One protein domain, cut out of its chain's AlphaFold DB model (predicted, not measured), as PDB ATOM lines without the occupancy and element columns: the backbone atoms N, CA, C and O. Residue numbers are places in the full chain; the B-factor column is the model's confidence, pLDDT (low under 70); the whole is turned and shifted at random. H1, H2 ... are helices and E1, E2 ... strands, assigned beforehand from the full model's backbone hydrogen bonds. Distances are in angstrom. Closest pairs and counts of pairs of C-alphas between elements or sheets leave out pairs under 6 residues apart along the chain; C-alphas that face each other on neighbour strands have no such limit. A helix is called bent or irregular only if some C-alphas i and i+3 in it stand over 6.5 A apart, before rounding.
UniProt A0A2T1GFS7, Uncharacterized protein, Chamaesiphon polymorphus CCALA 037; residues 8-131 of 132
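Overview. This is residues 8 to 131 of the 132 residues of an uncharacterized protein of Chamaesiphon polymorphus CCALA 037 (UniProt A0A2T1GFS7). A twisted five-stranded sheet has the long helix H3 lying along one face, while the short helix H4 stands at one end of the sheet by the edge strand E7. A small two-stranded pair, E2 and E6, sits where H3 begins, and the first part, with the short helices H1 and H2, only grazes the sheet. The 124 printed residues hold four named helices and seven named strands, in the order H1 H2 E1 E2 H3 E3 E4 E5 E6 H4 E7; the class is mixed, helices and strands. The large sheet runs E1 E5 E4 E3 E7 and is mixed, and E2 with E6 is parallel. The whole is compact, with a radius of gyration of the C-alphas of 14.2 A and spans of 41 by 29 by 29 A.

Arrangement. E3, residues 70 to 79, E4, residues 84 to 93, and E5, residues 96 to 105, form a meander, each strand the antiparallel neighbour of the one before. E3 and E4 are a hairpin, with N 75 and O 88 2.7 A apart, and so are E4 and E5, with N 89 and O 100 2.7 A apart. The edge strand E7, residues 125 to 130, is antiparallel to E3, with N 76 and O 128 2.8 A apart. The other edge strand E1, residues 34 to 36, is parallel to E5, with N 101 and O 35 3.1 A apart. H3, residues 50 to 66, is on the sheet at a height of 9.3 A, over E4 and E3, and runs along the strands, at 24 degrees to E4 on the local plane; its C-alpha of His 61 is 6.4 A from that of Val 71 in E3, the closest pair of the two. H4, residues 114 to 123, is on the same face, making two layers, helices on one face of a sheet; it lies over E7 at a height of 7.6 A, from a local plane of only just 6 C-alphas, and stands up from the sheet. The closest C-alphas of H4 and E7 are those of Met 120 and Val 126, 5.9 A. H3 and H4 are apart. E2, residues 47 to 49, and E6, residues 108 to 110, are parallel, with N 48 and O 108 2.8 A apart. H1, residues 8 to 15, grazes the sheet with residues 13 to 15, and H2, residues 23 to 27, with residues 25 to 26. In H2 and H4 every O i to N i+4 pair is within hydrogen-bond range; in H1 it is 2 of 4 and in H3 11 of 13.

Along the chain. H1 begins at C-alpha 8, (162.197, 116.369, 124.978). H3 is 25.5 A long; it is irregular, but only just, C-alphas 51 and 54 being 6.9 A apart. E3, E4 and E5 measure 27.6, 27.8 and 29.7 A, E7 16.6 A and H4 14.3 A. E3 begins at (135.308, 111.834, 137.169) and E7 ends at C-alpha 130, (149.655, 110.467, 135.481).

Size, cuts and confidence. The C-alphas of Gly 94 and Lys 121, the two farthest apart, are 41.2 A from each other. The printed part has no cut and no long link. Its mean pLDDT is 76.5, with residues 8 to 38 and residue 131 under 70.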
ATOM      1  N   GLY A   8     162.104 116.014 123.557       29.67
ATOM      2  CA  GLY A   8     162.197 116.369 124.978       29.67
ATOM      3  C   GLY A   8     160.954 117.085 125.527       29.67
ATOM      4  O   GLY A   8     160.593 116.871 126.678       29.67
ATOM      5  N   ALA A   9     160.244 117.870 124.707       43.22
ATOM      6  CA  ALA A   9     159.028 118.575 125.128       43.22
ATOM      7  C   ALA A   9     157.778 117.673 125.202       43.22
ATOM      8  O   ALA A   9     156.861 117.965 125.969       43.22
ATOM      9  N   LYS A  10     157.732 116.575 124.429       44.28
ATOM     10  CA  LYS A  10     156.646 115.580 124.497       44.28
ATOM     11  C   LYS A  10     156.860 114.622 125.669       44.28
ATOM     12  O   LYS A  10     155.967 114.457 126.491       44.28
ATOM     13  N   LEU A  11     158.083 114.115 125.831       44.31
ATOM     14  CA  LEU A  11     158.456 113.224 126.937       44.31
ATOM     15  C   LEU A  11     158.536 113.948 128.291       44.31
ATOM     16  O   LEU A  11     158.232 113.369 129.333       44.31
ATOM     17  N   GLY A  12     158.850 115.248 128.284       41.66
ATOM     18  CA  GLY A  12     158.817 116.100 129.472       41.66
ATOM     19  C   GLY A  12     157.434 116.210 130.120       41.66
ATOM     20  O   GLY A  12     157.354 116.531 131.301       41.66
ATOM     21  N   LYS A  13     156.338 115.909 129.404       47.91
ATOM     22  CA  LYS A  13     154.983 115.903 129.983       47.91
ATOM     23  C   LYS A  13     154.692 114.653 130.801       47.91
ATOM     24  O   LYS A  13     154.101 114.786 131.869       47.91
ATOM     25  N   LEU A  14     155.141 113.482 130.344       48.16
ATOM     26  CA  LEU A  14     155.113 112.261 131.149       48.16
ATOM     27  C   LEU A  14     156.040 112.439 132.354       48.16
ATOM     28  O   LEU A  14     155.572 112.337 133.481       48.16
ATOM     29  N   ARG A  15     157.292 112.868 132.131       44.00
ATOM     30  CA  ARG A  15     158.322 113.044 133.173       44.00
ATOM     31  C   ARG A  15     157.986 114.095 134.242       44.00
ATOM     32  O   ARG A  15     158.234 113.852 135.415       44.00
ATOM     33  N   ASN A  16     157.356 115.220 133.884       44.03
ATOM     34  CA  ASN A  16     156.877 116.213 134.865       44.03
ATOM     35  C   ASN A  16     155.555 115.810 135.553       44.03
ATOM     36  O   ASN A  16     155.139 116.466 136.510       44.03
ATOM     37  N   LYS A  17     154.876 114.758 135.071       44.97
ATOM     38  CA  LYS A  17     153.693 114.158 135.709       44.97
ATOM     39  C   LYS A  17     154.024 112.925 136.558       44.97
ATOM     40  O   LYS A  17     153.138 112.518 137.307       44.97
ATOM     41  N   ILE A  18     155.272 112.429 136.537       45.97
ATOM     42  CA  ILE A  18     155.843 111.472 137.508       45.97
ATOM     43  C   ILE A  18     155.993 112.180 138.864       45.97
ATOM     44  O   ILE A  18     157.076 112.482 139.349       45.97
ATOM     45  N   THR A  19     154.873 112.534 139.474       44.19
ATOM     46  CA  THR A  19     154.807 112.695 140.922       44.19
ATOM     47  C   THR A  19     154.309 111.370 141.442       44.19
ATOM     48  O   THR A  19     153.274 110.924 140.939       44.19
ATOM     49  N   GLU A  20     155.028 110.772 142.396       46.69
ATOM     50  CA  GLU A  20     154.571 109.638 143.202       46.69
ATOM     51  C   GLU A  20     153.054 109.749 143.367       46.69
ATOM     52  O   GLU A  20     152.554 110.688 143.999       46.69
ATOM     53  N   LEU A  21     152.301 108.875 142.689       50.78
ATOM     54  CA  LEU A  21     150.874 108.769 142.952       50.78
ATOM     55  C   LEU A  21     150.802 108.503 144.452       50.78
ATOM     56  O   LEU A  21     151.401 107.521 144.892       50.78
ATOM     57  N   PRO A  22     150.184 109.387 145.261       48.47
ATOM     58  CA  PRO A  22     150.267 109.240 146.702       48.47
ATOM     59  C   PRO A  22     149.769 107.838 147.031       48.47
ATOM     60  O   PRO A  22     148.660 107.513 146.620       48.47
ATOM     61  N   ASN A  23     150.555 107.017 147.736       49.06
ATOM     62  CA  ASN A  23     150.197 105.623 148.061       49.06
ATOM     63  C   ASN A  23     148.749 105.492 148.586       49.06
ATOM     64  O   ASN A  23     148.040 104.536 148.281       49.06
ATOM     65  N   LYS A  24     148.256 106.551 149.242       47.31
ATOM     66  CA  LYS A  24     146.874 106.732 149.708       47.31
ATOM     67  C   LYS A  24     145.785 106.654 148.622       47.31
ATOM     68  O   LYS A  24     144.644 106.340 148.945       47.31
ATOM     69  N   PHE A  25     146.081 106.969 147.359       53.19
ATOM     70  CA  PHE A  25     145.143 106.822 146.238       53.19
ATOM     71  C   PHE A  25     144.997 105.363 145.809       53.19
ATOM     72  O   PHE A  25     143.884 104.943 145.526       53.19
ATOM     73  N   SER A  26     146.086 104.592 145.797       53.81
ATOM     74  CA  SER A  26     146.050 103.157 145.489       53.81
ATOM     75  C   SER A  26     145.293 102.379 146.574       53.81
ATOM     76  O   SER A  26     144.368 101.624 146.270       53.81
ATOM     77  N   GLU A  27     145.607 102.644 147.847       52.38
ATOM     78  CA  GLU A  27     145.011 101.953 149.000       52.38
ATOM     79  C   GLU A  27     143.502 102.213 149.140       52.38
ATOM     80  O   GLU A  27     142.729 101.279 149.322       52.38
ATOM     81  N   ALA A  28     143.048 103.463 148.979       48.72
ATOM     82  CA  ALA A  28     141.629 103.814 149.121       48.72
ATOM     83  C   ALA A  28     140.733 103.316 147.969       48.72
ATOM     84  O   ALA A  28     139.517 103.507 148.019       48.72
ATOM     85  N   ILE A  29     141.317 102.757 146.903       55.91
ATOM     86  CA  ILE A  29     140.587 102.322 145.703       55.91
ATOM     87  C   ILE A  29     140.582 100.790 145.558       55.91
ATOM     88  O   ILE A  29     139.730 100.261 144.847       55.91
ATOM     89  N   GLN A  30     141.422 100.060 146.303       52.22
ATOM     90  CA  GLN A  30     141.358  98.590 146.376       52.22
ATOM     91  C   GLN A  30     140.007  98.053 146.888       52.22
ATOM     92  O   GLN A  30     139.663  96.916 146.586       52.22
ATOM     93  N   GLU A  31     139.217  98.856 147.608       49.72
ATOM     94  CA  GLU A  31     137.854  98.484 148.033       49.72
ATOM     95  C   GLU A  31     136.796  98.635 146.917       49.72
ATOM     96  O   GLU A  31     135.653  98.198 147.070       49.72
ATOM     97  N   GLY A  32     137.148  99.266 145.792       52.78
ATOM     98  CA  GLY A  32     136.284  99.450 144.629       52.78
ATOM     99  C   GLY A  32     136.417  98.310 143.616       52.78
ATOM    100  O   GLY A  32     137.492  97.743 143.444       52.78
ATOM    101  N   LEU A  33     135.320  97.997 142.918       54.38
ATOM    102  CA  LEU A  33     135.276  97.007 141.834       54.38
ATOM    103  C   LEU A  33     136.432  97.245 140.838       54.38
ATOM    104  O   LEU A  33     136.556  98.357 140.324       54.38
ATOM    105  N   GLN A  34     137.245  96.215 140.576       58.53
ATOM    106  CA  GLN A  34     138.187  96.195 139.455       58.53
ATOM    107  C   GLN A  34     137.447  95.735 138.206       58.53
ATOM    108  O   GLN A  34     136.988  94.596 138.129       58.53
ATOM    109  N   GLU A  35     137.320  96.630 137.238       62.59
ATOM    110  CA  GLU A  35     136.734  96.326 135.936       62.59
ATOM    111  C   GLU A  35     137.840  96.335 134.869       62.59
ATOM    112  O   GLU A  35     138.713  97.209 134.851       62.59
ATOM    113  N   GLU A  36     137.820  95.334 133.988       65.00
ATOM    114  CA  GLU A  36     138.789  95.210 132.900       65.00
ATOM    115  C   GLU A  36     138.411  96.131 131.737       65.00
ATOM    116  O   GLU A  36     137.298  96.076 131.208       65.00
ATOM    117  N   TYR A  37     139.356  96.965 131.308       67.31
ATOM    118  CA  TYR A  37     139.219  97.755 130.090       67.31
ATOM    119  C   TYR A  37     139.859  96.999 128.922       67.31
ATOM    120  O   TYR A  37     141.019  96.585 128.994       67.31
ATOM    121  N   GLN A  38     139.104  96.797 127.840       67.88
ATOM    122  CA  GLN A  38     139.582  96.012 126.704       67.88
ATOM    123  C   GLN A  38     140.467  96.835 125.768       67.88
ATOM    124  O   GLN A  38     140.027  97.826 125.187       67.88
ATOM    125  N   GLY A  39     141.678  96.325 125.543       71.62
ATOM    126  CA  GLY A  39     142.574  96.762 124.477       71.62
ATOM    127  C   GLY A  39     143.462  97.949 124.847       71.62
ATOM    128  O   GLY A  39     143.023  98.924 125.448       71.62
ATOM    129  N   LEU A  40     144.725  97.853 124.436       85.81
ATOM    130  CA  LEU A  40     145.708  98.931 124.464       85.81
ATOM    131  C   LEU A  40     146.221  99.111 123.036       85.81
ATOM    132  O   LEU A  40     146.794  98.175 122.477       85.81
ATOM    133  N   ASN A  41     146.012 100.275 122.419       88.00
ATOM    134  CA  ASN A  41     146.523 100.529 121.072       88.00
ATOM    135  C   ASN A  41     148.052 100.647 121.050       88.00
ATOM    136  O   ASN A  41     148.657 100.452 119.990       88.00
ATOM    137  N   CYS A  42     148.663 100.963 122.197       86.69
ATOM    138  CA  CYS A  42     150.105 100.979 122.384       86.69
ATOM    139  C   CYS A  42     150.725  99.582 122.316       86.69
ATOM    140  O   CYS A  42     151.925  99.486 122.086       86.69
ATOM    141  N   VAL A  43     149.932  98.506 122.420       89.38
ATOM    142  CA  VAL A  43     150.414  97.130 122.262       89.38
ATOM    143  C   VAL A  43     149.867  96.508 120.981       89.38
ATOM    144  O   VAL A  43     148.669  96.281 120.821       89.38
ATOM    145  N   LYS A  44     150.765  96.161 120.055       88.44
ATOM    146  CA  LYS A  44     150.431  95.418 118.833       88.44
ATOM    147  C   LYS A  44     151.329  94.206 118.701       88.44
ATOM    148  O   LYS A  44     152.542  94.343 118.623       88.44
ATOM    149  N   ARG A  45     150.724  93.014 118.613       86.62
ATOM    150  CA  ARG A  45     151.455  91.735 118.497       86.62
ATOM    151  C   ARG A  45     152.538  91.596 119.581       86.62
ATOM    152  O   ARG A  45     153.678  91.281 119.267       86.62
ATOM    153  N   GLU A  46     152.177  91.896 120.832       86.19
ATOM    154  CA  GLU A  46     153.084  91.871 121.997       86.19
ATOM    155  C   GLU A  46     154.255  92.875 121.920       86.19
ATOM    156  O   GLU A  46     155.177  92.819 122.733       86.19
ATOM    157  N   SER A  47     154.230  93.811 120.965       89.00
ATOM    158  CA  SER A  47     155.165  94.930 120.896       89.00
ATOM    159  C   SER A  47     154.504  96.189 121.446       89.00
ATOM    160  O   SER A  47     153.483  96.634 120.921       89.00
ATOM    161  N   LEU A  48     155.088  96.733 122.511       88.50
ATOM    162  CA  LEU A  48     154.722  98.006 123.111       88.50
ATOM    163  C   LEU A  48     155.438  99.146 122.384       88.50
ATOM    164  O   LEU A  48     156.663  99.142 122.263       88.50
ATOM    165  N   ASP A  49     154.683 100.137 121.936       89.19
ATOM    166  CA  ASP A  49     155.193 101.430 121.490       89.19
ATOM    167  C   ASP A  49     154.979 102.454 122.607       89.19
ATOM    168  O   ASP A  49     153.844 102.846 122.900       89.19
ATOM    169  N   PHE A  50     156.072 102.854 123.263       86.00
ATOM    170  CA  PHE A  50     156.023 103.713 124.445       86.00
ATOM    171  C   PHE A  50     155.396 105.084 124.146       86.00
ATOM    172  O   PHE A  50     154.668 105.627 124.978       86.00
ATOM    173  N   ASP A  51     155.583 105.610 122.931       87.12
ATOM    174  CA  ASP A  51     155.034 106.907 122.514       87.12
ATOM    175  C   ASP A  51     153.497 106.899 122.407       87.12
ATOM    176  O   ASP A  51     152.857 107.954 122.409       87.12
ATOM    177  N   LEU A  52     152.876 105.716 122.323       89.12
ATOM    178  CA  LEU A  52     151.425 105.564 122.214       89.12
ATOM    179  C   LEU A  52     150.720 105.425 123.569       89.12
ATOM    180  O   LEU A  52     149.491 105.499 123.612       89.12
ATOM    181  N   ILE A  53     151.458 105.265 124.672       88.75
ATOM    182  CA  ILE A  53     150.878 105.077 126.012       88.75
ATOM    183  C   ILE A  53     150.014 106.283 126.409       88.75
ATOM    184  O   ILE A  53     148.882 106.110 126.857       88.75
ATOM    185  N   GLU A  54     150.505 107.511 126.202       86.06
ATOM    186  CA  GLU A  54     149.752 108.734 126.537       86.06
ATOM    187  C   GLU A  54     148.425 108.804 125.769       86.06
ATOM    188  O   GLU A  54     147.399 109.201 126.319       86.06
ATOM    189  N   ARG A  55     148.419 108.341 124.514       87.75
ATOM    190  CA  ARG A  55     147.209 108.297 123.696       87.75
ATOM    191  C   ARG A  55     146.181 107.309 124.245       87.75
ATOM    192  O   ARG A  55     145.001 107.649 124.285       87.75
ATOM    193  N   ASP A  56     146.606 106.116 124.654       88.88
ATOM    194  CA  ASP A  56     145.695 105.144 125.268       88.88
ATOM    195  C   ASP A  56     145.094 105.688 126.562       88.88
ATOM    196  O   ASP A  56     143.887 105.580 126.772       88.88
ATOM    197  N   ILE A  57     145.903 106.344 127.396       88.75
ATOM    198  CA  ILE A  57     145.424 106.987 128.625       88.75
ATOM    199  C   ILE A  57     144.381 108.059 128.304       88.75
ATOM    200  O   ILE A  57     143.310 108.073 128.911       88.75
ATOM    201  N   ASP A  58     144.650 108.922 127.324       89.50
ATOM    202  CA  ASP A  58     143.713 109.952 126.874       89.50
ATOM    203  C   ASP A  58     142.392 109.353 126.367       89.50
ATOM    204  O   ASP A  58     141.311 109.877 126.657       89.50
ATOM    205  N   GLU A  59     142.451 108.267 125.595       89.81
ATOM    206  CA  GLU A  59     141.269 107.568 125.083       89.81
ATOM    207  C   GLU A  59     140.459 106.934 126.227       89.81
ATOM    208  O   GLU A  59     139.238 107.127 126.291       89.81
ATOM    209  N   ILE A  60     141.131 106.285 127.182       88.88
ATOM    210  CA  ILE A  60     140.529 105.732 128.403       88.88
ATOM    211  C   ILE A  60     139.855 106.846 129.221       88.88
ATOM    212  O   ILE A  60     138.683 106.740 129.589       88.88
ATOM    213  N   HIS A  61     140.552 107.962 129.460       90.06
ATOM    214  CA  HIS A  61     140.016 109.108 130.200       90.06
ATOM    215  C   HIS A  61     138.786 109.696 129.520       90.06
ATOM    216  O   HIS A  61     137.802 110.016 130.189       90.06
ATOM    217  N   ARG A  62     138.816 109.843 128.190       90.06
ATOM    218  CA  ARG A  62     137.661 110.313 127.414       90.06
ATOM    219  C   ARG A  62     136.486 109.344 127.517       90.06
ATOM    220  O   ARG A  62     135.353 109.815 127.584       90.06
ATOM    221  N   SER A  63     136.734 108.036 127.529       89.31
ATOM    222  CA  SER A  63     135.693 107.015 127.695       89.31
ATOM    223  C   SER A  63     134.983 107.159 129.044       89.31
ATOM    224  O   SER A  63     133.766 107.336 129.084       89.31
ATOM    225  N   PHE A  64     135.739 107.236 130.143       89.12
ATOM    226  CA  PHE A  64     135.171 107.440 131.480       89.12
ATOM    227  C   PHE A  64     134.433 108.775 131.621       89.12
ATOM    228  O   PHE A  64     133.303 108.808 132.108       89.12
ATOM    229  N   LYS A  65     135.010 109.872 131.109       89.31
ATOM    230  CA  LYS A  65     134.354 111.191 131.112       89.31
ATOM    231  C   LYS A  65     133.025 111.168 130.339       89.31
ATOM    232  O   LYS A  65     132.059 111.782 130.783       89.31
ATOM    233  N   LYS A  66     132.936 110.440 129.214       90.50
ATOM    234  CA  LYS A  66     131.683 110.265 128.447       90.50
ATOM    235  C   LYS A  66     130.627 109.458 129.205       90.50
ATOM    236  O   LYS A  66     129.444 109.742 129.051       90.50
ATOM    237  N   SER A  67     131.047 108.501 130.027       86.56
ATOM    238  CA  SER A  67     130.165 107.711 130.900       86.56
ATOM    239  C   SER A  67     129.690 108.474 132.146       86.56
ATOM    240  O   SER A  67     128.911 107.936 132.927       86.56
ATOM    241  N   GLY A  68     130.132 109.725 132.335       89.81
ATOM    242  CA  GLY A  68     129.788 110.559 133.490       89.81
ATOM    243  C   GLY A  68     130.711 110.375 134.698       89.81
ATOM    244  O   GLY A  68     130.440 110.931 135.763       89.81
ATOM    245  N   ASP A  69     131.808 109.627 134.549       89.38
ATOM    246  CA  ASP A  69     132.777 109.408 135.618       89.38
ATOM    247  C   ASP A  69     133.785 110.564 135.709       89.38
ATOM    248  O   ASP A  69     134.218 111.145 134.710       89.38
ATOM    249  N   THR A  70     134.216 110.880 136.932       89.88
ATOM    250  CA  THR A  70     135.308 111.834 137.169       89.88
ATOM    251  C   THR A  70     136.630 111.087 137.248       89.88
ATOM    252  O   THR A  70     136.853 110.326 138.185       89.88
ATOM    253  N   VAL A  71     137.530 111.315 136.294       88.19
ATOM    254  CA  VAL A  71     138.868 110.706 136.307       88.19
ATOM    255  C   VAL A  71     139.738 111.378 137.371       88.19
ATOM    256  O   VAL A  71     139.878 112.598 137.389       88.19
ATOM    257  N   LEU A  72     140.316 110.570 138.258       86.19
ATOM    258  CA  LEU A  72     141.198 110.995 139.347       86.19
ATOM    259  C   LEU A  72     142.682 110.901 138.962       86.19
ATOM    260  O   LEU A  72     143.502 111.617 139.531       86.19
ATOM    261  N   GLY A  73     143.017 110.038 138.001       85.31
ATOM    262  CA  GLY A  73     144.363 109.846 137.460       85.31
ATOM    263  C   GLY A  73     144.556 108.435 136.909       85.31
ATOM    264  O   GLY A  73     143.648 107.607 136.995       85.31
ATOM    265  N   SER A  74     145.744 108.159 136.376       85.88
ATOM    266  CA  SER A  74     146.142 106.822 135.925       85.88
ATOM    267  C   SER A  74     147.552 106.470 136.377       85.88
ATOM    268  O   SER A  74     148.390 107.349 136.548       85.88
ATOM    269  N   GLN A  75     147.813 105.183 136.544       87.25
ATOM    270  CA  GLN A  75     149.122 104.597 136.780       87.25
ATOM    271  C   GLN A  75     149.446 103.665 135.614       87.25
ATOM    272  O   GLN A  75     148.621 102.829 135.254       87.25
ATOM    273  N   VAL A  76     150.633 103.790 135.035       87.75
ATOM    274  CA  VAL A  76     151.166 102.840 134.056       87.75
ATOM    275  C   VAL A  76     152.214 101.997 134.753       87.75
ATOM    276  O   VAL A  76     153.123 102.536 135.372       87.75
ATOM    277  N   ILE A  77     152.090 100.686 134.652       87.56
ATOM    278  CA  ILE A  77     153.034  99.716 135.190       87.56
ATOM    279  C   ILE A  77     153.592  98.956 133.996       87.56
ATOM    280  O   ILE A  77     152.823  98.364 133.240       87.56
ATOM    281  N   ILE A  78     154.907  98.986 133.816       88.19
ATOM    282  CA  ILE A  78     155.616  98.167 132.832       88.19
ATOM    283  C   ILE A  78     156.485  97.207 133.627       88.19
ATOM    284  O   ILE A  78     157.330  97.641 134.408       88.19
ATOM    285  N   ASP A  79     156.247  95.917 133.450       85.19
ATOM    286  CA  ASP A  79     156.873  94.858 134.227       85.19
ATOM    287  C   ASP A  79     157.587  93.897 133.268       85.19
ATOM    288  O   ASP A  79     156.943  93.184 132.492       85.19
ATOM    289  N   ASP A  80     158.921  93.951 133.272       81.31
ATOM    290  CA  ASP A  80     159.786  93.144 132.403       81.31
ATOM    291  C   ASP A  80     159.871  91.700 132.906       81.31
ATOM    292  O   ASP A  80     159.851  90.754 132.117       81.31
ATOM    293  N   GLU A  81     159.874  91.516 134.231       81.06
ATOM    294  CA  GLU A  81     159.929  90.194 134.858       81.06
ATOM    295  C   GLU A  81     158.718  89.346 134.457       81.06
ATOM    296  O   GLU A  81     158.843  88.170 134.099       81.06
ATOM    297  N   TYR A  82     157.535  89.962 134.455       85.31
ATOM    298  CA  TYR A  82     156.278  89.303 134.114       85.31
ATOM    299  C   TYR A  82     155.774  89.609 132.695       85.31
ATOM    300  O   TYR A  82     154.694  89.137 132.327       85.31
ATOM    301  N   ASN A  83     156.550  90.332 131.881       87.50
ATOM    302  CA  ASN A  83     156.273  90.623 130.471       87.50
ATOM    303  C   ASN A  83     154.890  91.256 130.224       87.50
ATOM    304  O   ASN A  83     154.116  90.793 129.377       87.50
ATOM    305  N   PHE A  84     154.534  92.304 130.969       88.81
ATOM    306  CA  PHE A  84     153.259  92.994 130.770       88.81
ATOM    307  C   PHE A  84     153.350  94.511 130.900       88.81
ATOM    308  O   PHE A  84     154.233  95.068 131.547       88.81
ATOM    309  N   ILE A  85     152.350  95.171 130.320       90.19
ATOM    310  CA  ILE A  85     151.972  96.539 130.654       90.19
ATOM    311  C   ILE A  85     150.573  96.542 131.265       90.19
ATOM    312  O   ILE A  85     149.684  95.801 130.835       90.19
ATOM    313  N   GLU A  86     150.376  97.378 132.273       90.38
ATOM    314  CA  GLU A  86     149.083  97.642 132.885       90.38
ATOM    315  C   GLU A  86     148.860  99.150 132.999       90.38
ATOM    316  O   GLU A  86     149.681  99.865 133.565       90.38
ATOM    317  N   ILE A  87     147.733  99.640 132.490       90.00
ATOM    318  CA  ILE A  87     147.258 101.002 132.731       90.00
ATOM    319  C   ILE A  87     146.098 100.914 133.717       90.00
ATOM    320  O   ILE A  87     144.985 100.530 133.353       90.00
ATOM    321  N   LYS A  88     146.350 101.286 134.971       88.69
ATOM    322  CA  LYS A  88     145.313 101.458 135.991       88.69
ATOM    323  C   LYS A  88     144.756 102.864 135.905       88.69
ATOM    324  O   LYS A  88     145.509 103.826 135.928       88.69
ATOM    325  N   THR A  89     143.445 103.013 135.836       88.50
ATOM    326  CA  THR A  89     142.765 104.308 135.846       88.50
ATOM    327  C   THR A  89     141.827 104.383 137.031       88.50
ATOM    328  O   THR A  89     141.024 103.487 137.273       88.50
ATOM    329  N   TYR A  90     141.933 105.476 137.770       86.62
ATOM    330  CA  TYR A  90     141.171 105.735 138.976       86.62
ATOM    331  C   TYR A  90     140.058 106.718 138.658       86.62
ATOM    332  O   TYR A  90     140.314 107.795 138.112       86.62
ATOM    333  N   VAL A  91     138.824 106.377 139.011       87.19
ATOM    334  CA  VAL A  91     137.660 107.218 138.725       87.19
ATOM    335  C   VAL A  91     136.747 107.343 139.937       87.19
ATOM    336  O   VAL A  91     136.744 106.504 140.838       87.19
ATOM    337  N   LYS A  92     135.943 108.403 139.952       87.00
ATOM    338  CA  LYS A  92     134.833 108.600 140.879       87.00
ATOM    339  C   LYS A  92     133.515 108.527 140.102       87.00
ATOM    340  O   LYS A  92     133.295 109.333 139.199       87.00
ATOM    341  N   ARG A  93     132.649 107.588 140.492       86.38
ATOM    342  CA  ARG A  93     131.300 107.365 139.951       86.38
ATOM    343  C   ARG A  93     130.281 107.592 141.066       86.38
ATOM    344  O   ARG A  93     130.156 106.770 141.975       86.38
ATOM    345  N   GLY A  94     129.583 108.728 141.035       86.06
ATOM    346  CA  GLY A  94     128.778 109.176 142.177       86.06
ATOM    347  C   GLY A  94     129.655 109.338 143.424       86.06
ATOM    348  O   GLY A  94     130.682 110.011 143.362       86.06
ATOM    349  N   ASP A  95     129.304 108.679 144.527       84.00
ATOM    350  CA  ASP A  95     130.097 108.692 145.771       84.00
ATOM    351  C   ASP A  95     131.150 107.578 145.854       84.00
ATOM    352  O   ASP A  95     131.934 107.530 146.803       84.00
ATOM    353  N   LYS A  96     131.208 106.691 144.854       83.12
ATOM    354  CA  LYS A  96     132.141 105.559 144.835       83.12
ATOM    355  C   LYS A  96     133.429 105.924 144.112       83.12
ATOM    356  O   LYS A  96     133.401 106.573 143.066       83.12
ATOM    357  N   LYS A  97     134.558 105.459 144.645       83.81
ATOM    358  CA  LYS A  97     135.848 105.451 143.948       83.81
ATOM    359  C   LYS A  97     136.095 104.049 143.403       83.81
ATOM    360  O   LYS A  97     135.881 103.077 144.119       83.81
ATOM    361  N   LEU A  98     136.500 103.960 142.144       84.31
ATOM    362  CA  LEU A  98     136.705 102.709 141.418       84.31
ATOM    363  C   LEU A  98     138.070 102.733 140.725       84.31
ATOM    364  O   LEU A  98     138.580 103.810 140.395       84.31
ATOM    365  N   SER A  99     138.642 101.551 140.491       85.19
ATOM    366  CA  SER A  99     139.831 101.387 139.651       85.19
ATOM    367  C   SER A  99     139.533 100.464 138.485       85.19
ATOM    368  O   SER A  99     138.805  99.488 138.614       85.19
ATOM    369  N   PHE A 100     140.113 100.791 137.342       86.44
ATOM    370  CA  PHE A 100     139.964 100.050 136.104       86.44
ATOM    371  C   PHE A 100     141.344  99.704 135.582       86.44
ATOM    372  O   PHE A 100     142.194 100.589 135.518       86.44
ATOM    373  N   SER A 101     141.558  98.456 135.187       88.25
ATOM    374  CA  SER A 101     142.849  97.999 134.669       88.25
ATOM    375  C   SER A 101     142.722  97.610 133.203       88.25
ATOM    376  O   SER A 101     141.905  96.766 132.841       88.25
ATOM    377  N   ALA A 102     143.561  98.201 132.356       88.62
ATOM    378  CA  ALA A 102     143.826  97.715 131.008       88.62
ATOM    379  C   ALA A 102     145.180  96.999 131.023       88.62
ATOM    380  O   ALA A 102     146.207  97.652 131.211       88.62
ATOM    381  N   LYS A 103     145.201  95.674 130.851       90.06
ATOM    382  CA  LYS A 103     146.434  94.873 130.893       90.06
ATOM    383  C   LYS A 103     146.703  94.202 129.550       90.06
ATOM    384  O   LYS A 103     145.781  93.711 128.903       90.06
ATOM    385  N   SER A 104     147.967  94.154 129.138       89.69
ATOM    386  CA  SER A 104     148.387  93.420 127.944       89.69
ATOM    387  C   SER A 104     149.787  92.831 128.100       89.69
ATOM    388  O   SER A 104     150.629  93.394 128.798       89.69
ATOM    389  N   THR A 105     150.033  91.698 127.447       89.75
ATOM    390  CA  THR A 105     151.350  91.051 127.405       89.75
ATOM    391  C   THR A 105     152.272  91.795 126.446       89.75
ATOM    392  O   THR A 105     151.885  92.124 125.323       89.75
ATOM    393  N   VAL A 106     153.511  92.025 126.875       85.88
ATOM    394  CA  VAL A 106     154.538  92.752 126.127       85.88
ATOM    395  C   VAL A 106     155.832  91.955 126.165       85.88
ATOM    396  O   VAL A 106     156.303  91.603 127.236       85.88
ATOM    397  N   LYS A 107     156.413  91.692 124.995       85.25
ATOM    398  CA  LYS A 107     157.723  91.035 124.840       85.25
ATOM    399  C   LYS A 107     158.796  91.973 124.305       85.25
ATOM    400  O   LYS A 107     159.982  91.705 124.449       85.25
ATOM    401  N   ILE A 108     158.385  93.022 123.595       83.81
ATOM    402  CA  ILE A 108     159.295  93.961 122.943       83.81
ATOM    403  C   ILE A 108     158.791  95.370 123.209       83.81
ATOM    404  O   ILE A 108     157.643  95.674 122.890       83.81
ATOM    405  N   VAL A 109     159.652  96.237 123.729       83.75
ATOM    406  CA  VAL A 109     159.347  97.658 123.902       83.75
ATOM    407  C   VAL A 109     160.118  98.476 122.870       83.75
ATOM    408  O   VAL A 109     161.318  98.293 122.674       83.75
ATOM    409  N   THR A 110     159.417  99.380 122.199       85.69
ATOM    410  CA  THR A 110     159.950 100.303 121.194       85.69
ATOM    411  C   THR A 110     159.728 101.744 121.643       85.69
ATOM    412  O   THR A 110     158.833 102.017 122.442       85.69
ATOM    413  N   ASN A 111     160.576 102.659 121.162       84.69
ATOM    414  CA  ASN A 111     160.536 104.092 121.494       84.69
ATOM    415  C   ASN A 111     160.629 104.405 123.001       84.69
ATOM    416  O   ASN A 111     160.206 105.463 123.455       84.69
ATOM    417  N   ILE A 112     161.209 103.493 123.788       82.62
ATOM    418  CA  ILE A 112     161.367 103.678 125.229       82.62
ATOM    419  C   ILE A 112     162.480 104.700 125.544       82.62
ATOM    420  O   ILE A 112     163.586 104.590 125.002       82.62
ATOM    421  N   PRO A 113     162.225 105.698 126.410       82.38
ATOM    422  CA  PRO A 113     163.238 106.657 126.843       82.38
ATOM    423  C   PRO A 113     164.398 105.991 127.594       82.38
ATOM    424  O   PRO A 113     164.201 105.030 128.334       82.38
ATOM    425  N   SER A 114     165.620 106.511 127.438       80.44
ATOM    426  CA  SER A 114     166.826 105.903 128.023       80.44
ATOM    427  C   SER A 114     166.809 105.850 129.552       80.44
ATOM    428  O   SER A 114     167.326 104.899 130.124       80.44
ATOM    429  N   ASP A 115     166.200 106.836 130.207       77.81
ATOM    430  CA  ASP A 115     165.995 106.868 131.658       77.81
ATOM    431  C   ASP A 115     165.067 105.742 132.132       77.81
ATOM    432  O   ASP A 115     165.361 105.076 133.121       77.81
ATOM    433  N   ILE A 116     164.006 105.453 131.377       79.44
ATOM    434  CA  ILE A 116     163.107 104.324 131.658       79.44
ATOM    435  C   ILE A 116     163.806 102.984 131.400       79.44
ATOM    436  O   ILE A 116     163.623 102.040 132.162       79.44
ATOM    437  N   VAL A 117     164.648 102.896 130.364       80.50
ATOM    438  CA  VAL A 117     165.470 101.698 130.109       80.50
ATOM    439  C   VAL A 117     166.421 101.422 131.272       80.50
ATOM    440  O   VAL A 117     166.598 100.267 131.654       80.50
ATOM    441  N   GLU A 118     167.064 102.455 131.817       78.19
ATOM    442  CA  GLU A 118     167.946 102.308 132.978       78.19
ATOM    443  C   GLU A 118     167.174 101.868 134.221       78.19
ATOM    444  O   GLU A 118     167.620 100.952 134.909       78.19
ATOM    445  N   GLU A 119     166.003 102.453 134.482       76.81
ATOM    446  CA  GLU A 119     165.146 102.039 135.594       76.81
ATOM    447  C   GLU A 119     164.707 100.575 135.443       76.81
ATOM    448  O   GLU A 119     164.983  99.777 136.334       76.81
ATOM    449  N   MET A 120     164.177 100.179 134.278       77.75
ATOM    450  CA  MET A 120     163.799  98.786 133.993       77.75
ATOM    451  C   MET A 120     164.960  97.805 134.193       77.75
ATOM    452  O   MET A 120     164.755  96.725 134.734       77.75
ATOM    453  N   LYS A 121     166.189  98.168 133.803       78.56
ATOM    454  CA  LYS A 121     167.371  97.314 134.023       78.56
ATOM    455  C   LYS A 121     167.733  97.154 135.498       78.56
ATOM    456  O   LYS A 121     168.306  96.132 135.864       78.56
ATOM    457  N   ASN A 122     167.455  98.164 136.317       78.06
ATOM    458  CA  ASN A 122     167.812  98.169 137.732       78.06
ATOM    459  C   ASN A 122     166.749  97.491 138.604       78.06
ATOM    460  O   ASN A 122     167.100  96.855 139.595       78.06
ATOM    461  N   THR A 123     165.468  97.646 138.263       78.38
ATOM    462  CA  THR A 123     164.338  97.229 139.110       78.38
ATOM    463  C   THR A 123     163.477  96.128 138.497       78.38
ATOM    464  O   THR A 123     162.632  95.586 139.201       78.38
ATOM    465  N   GLY A 124     163.618  95.837 137.198       76.31
ATOM    466  CA  GLY A 124     162.729  94.934 136.454       76.31
ATOM    467  C   GLY A 124     161.325  95.499 136.203       76.31
ATOM    468  O   GLY A 124     160.518  94.879 135.510       76.31
ATOM    469  N   ARG A 125     161.014  96.684 136.746       81.12
ATOM    470  CA  ARG A 125     159.660  97.238 136.783       81.12
ATOM    471  C   ARG A 125     159.665  98.753 136.908       81.12
ATOM    472  O   ARG A 125     160.344  99.309 137.767       81.12
ATOM    473  N   VAL A 126     158.832  99.402 136.107       82.50
ATOM    474  CA  VAL A 126     158.641 100.855 136.115       82.50
ATOM    475  C   VAL A 126     157.183 101.181 136.398       82.50
ATOM    476  O   VAL A 126     156.278 100.600 135.796       82.50
ATOM    477  N   GLU A 127     156.957 102.144 137.292       81.94
ATOM    478  CA  GLU A 127     155.626 102.652 137.625       81.94
ATOM    479  C   GLU A 127     155.543 104.160 137.377       81.94
ATOM    480  O   GLU A 127     156.226 104.959 138.012       81.94
ATOM    481  N   LEU A 128     154.667 104.568 136.459       80.06
ATOM    482  CA  LEU A 128     154.493 105.958 136.049       80.06
ATOM    483  C   LEU A 128     153.121 106.463 136.490       80.06
ATOM    484  O   LEU A 128     152.090 105.933 136.078       80.06
ATOM    485  N   GLY A 129     153.093 107.516 137.304       72.94
ATOM    486  CA  GLY A 129     151.859 108.213 137.661       72.94
ATOM    487  C   GLY A 129     151.488 109.295 136.650       72.94
ATOM    488  O   GLY A 129     152.347 110.028 136.170       72.94
ATOM    489  N   LEU A 130     150.199 109.417 136.333       73.31
ATOM    490  CA  LEU A 130     149.655 110.467 135.481       73.31
ATOM    491  C   LEU A 130     148.441 111.133 136.127       73.31
ATOM    492  O   LEU A 130     147.465 110.491 136.520       73.31
ATOM    493  N   LYS A 131     148.491 112.466 136.174       69.62
ATOM    494  CA  LYS A 131     147.362 113.312 136.576       69.62
ATOM    495  C   LYS A 131     146.344 113.467 135.428       69.62
ATOM    496  O   LYS A 131     146.792 113.524 134.273       69.62
TER     497      LYS A 131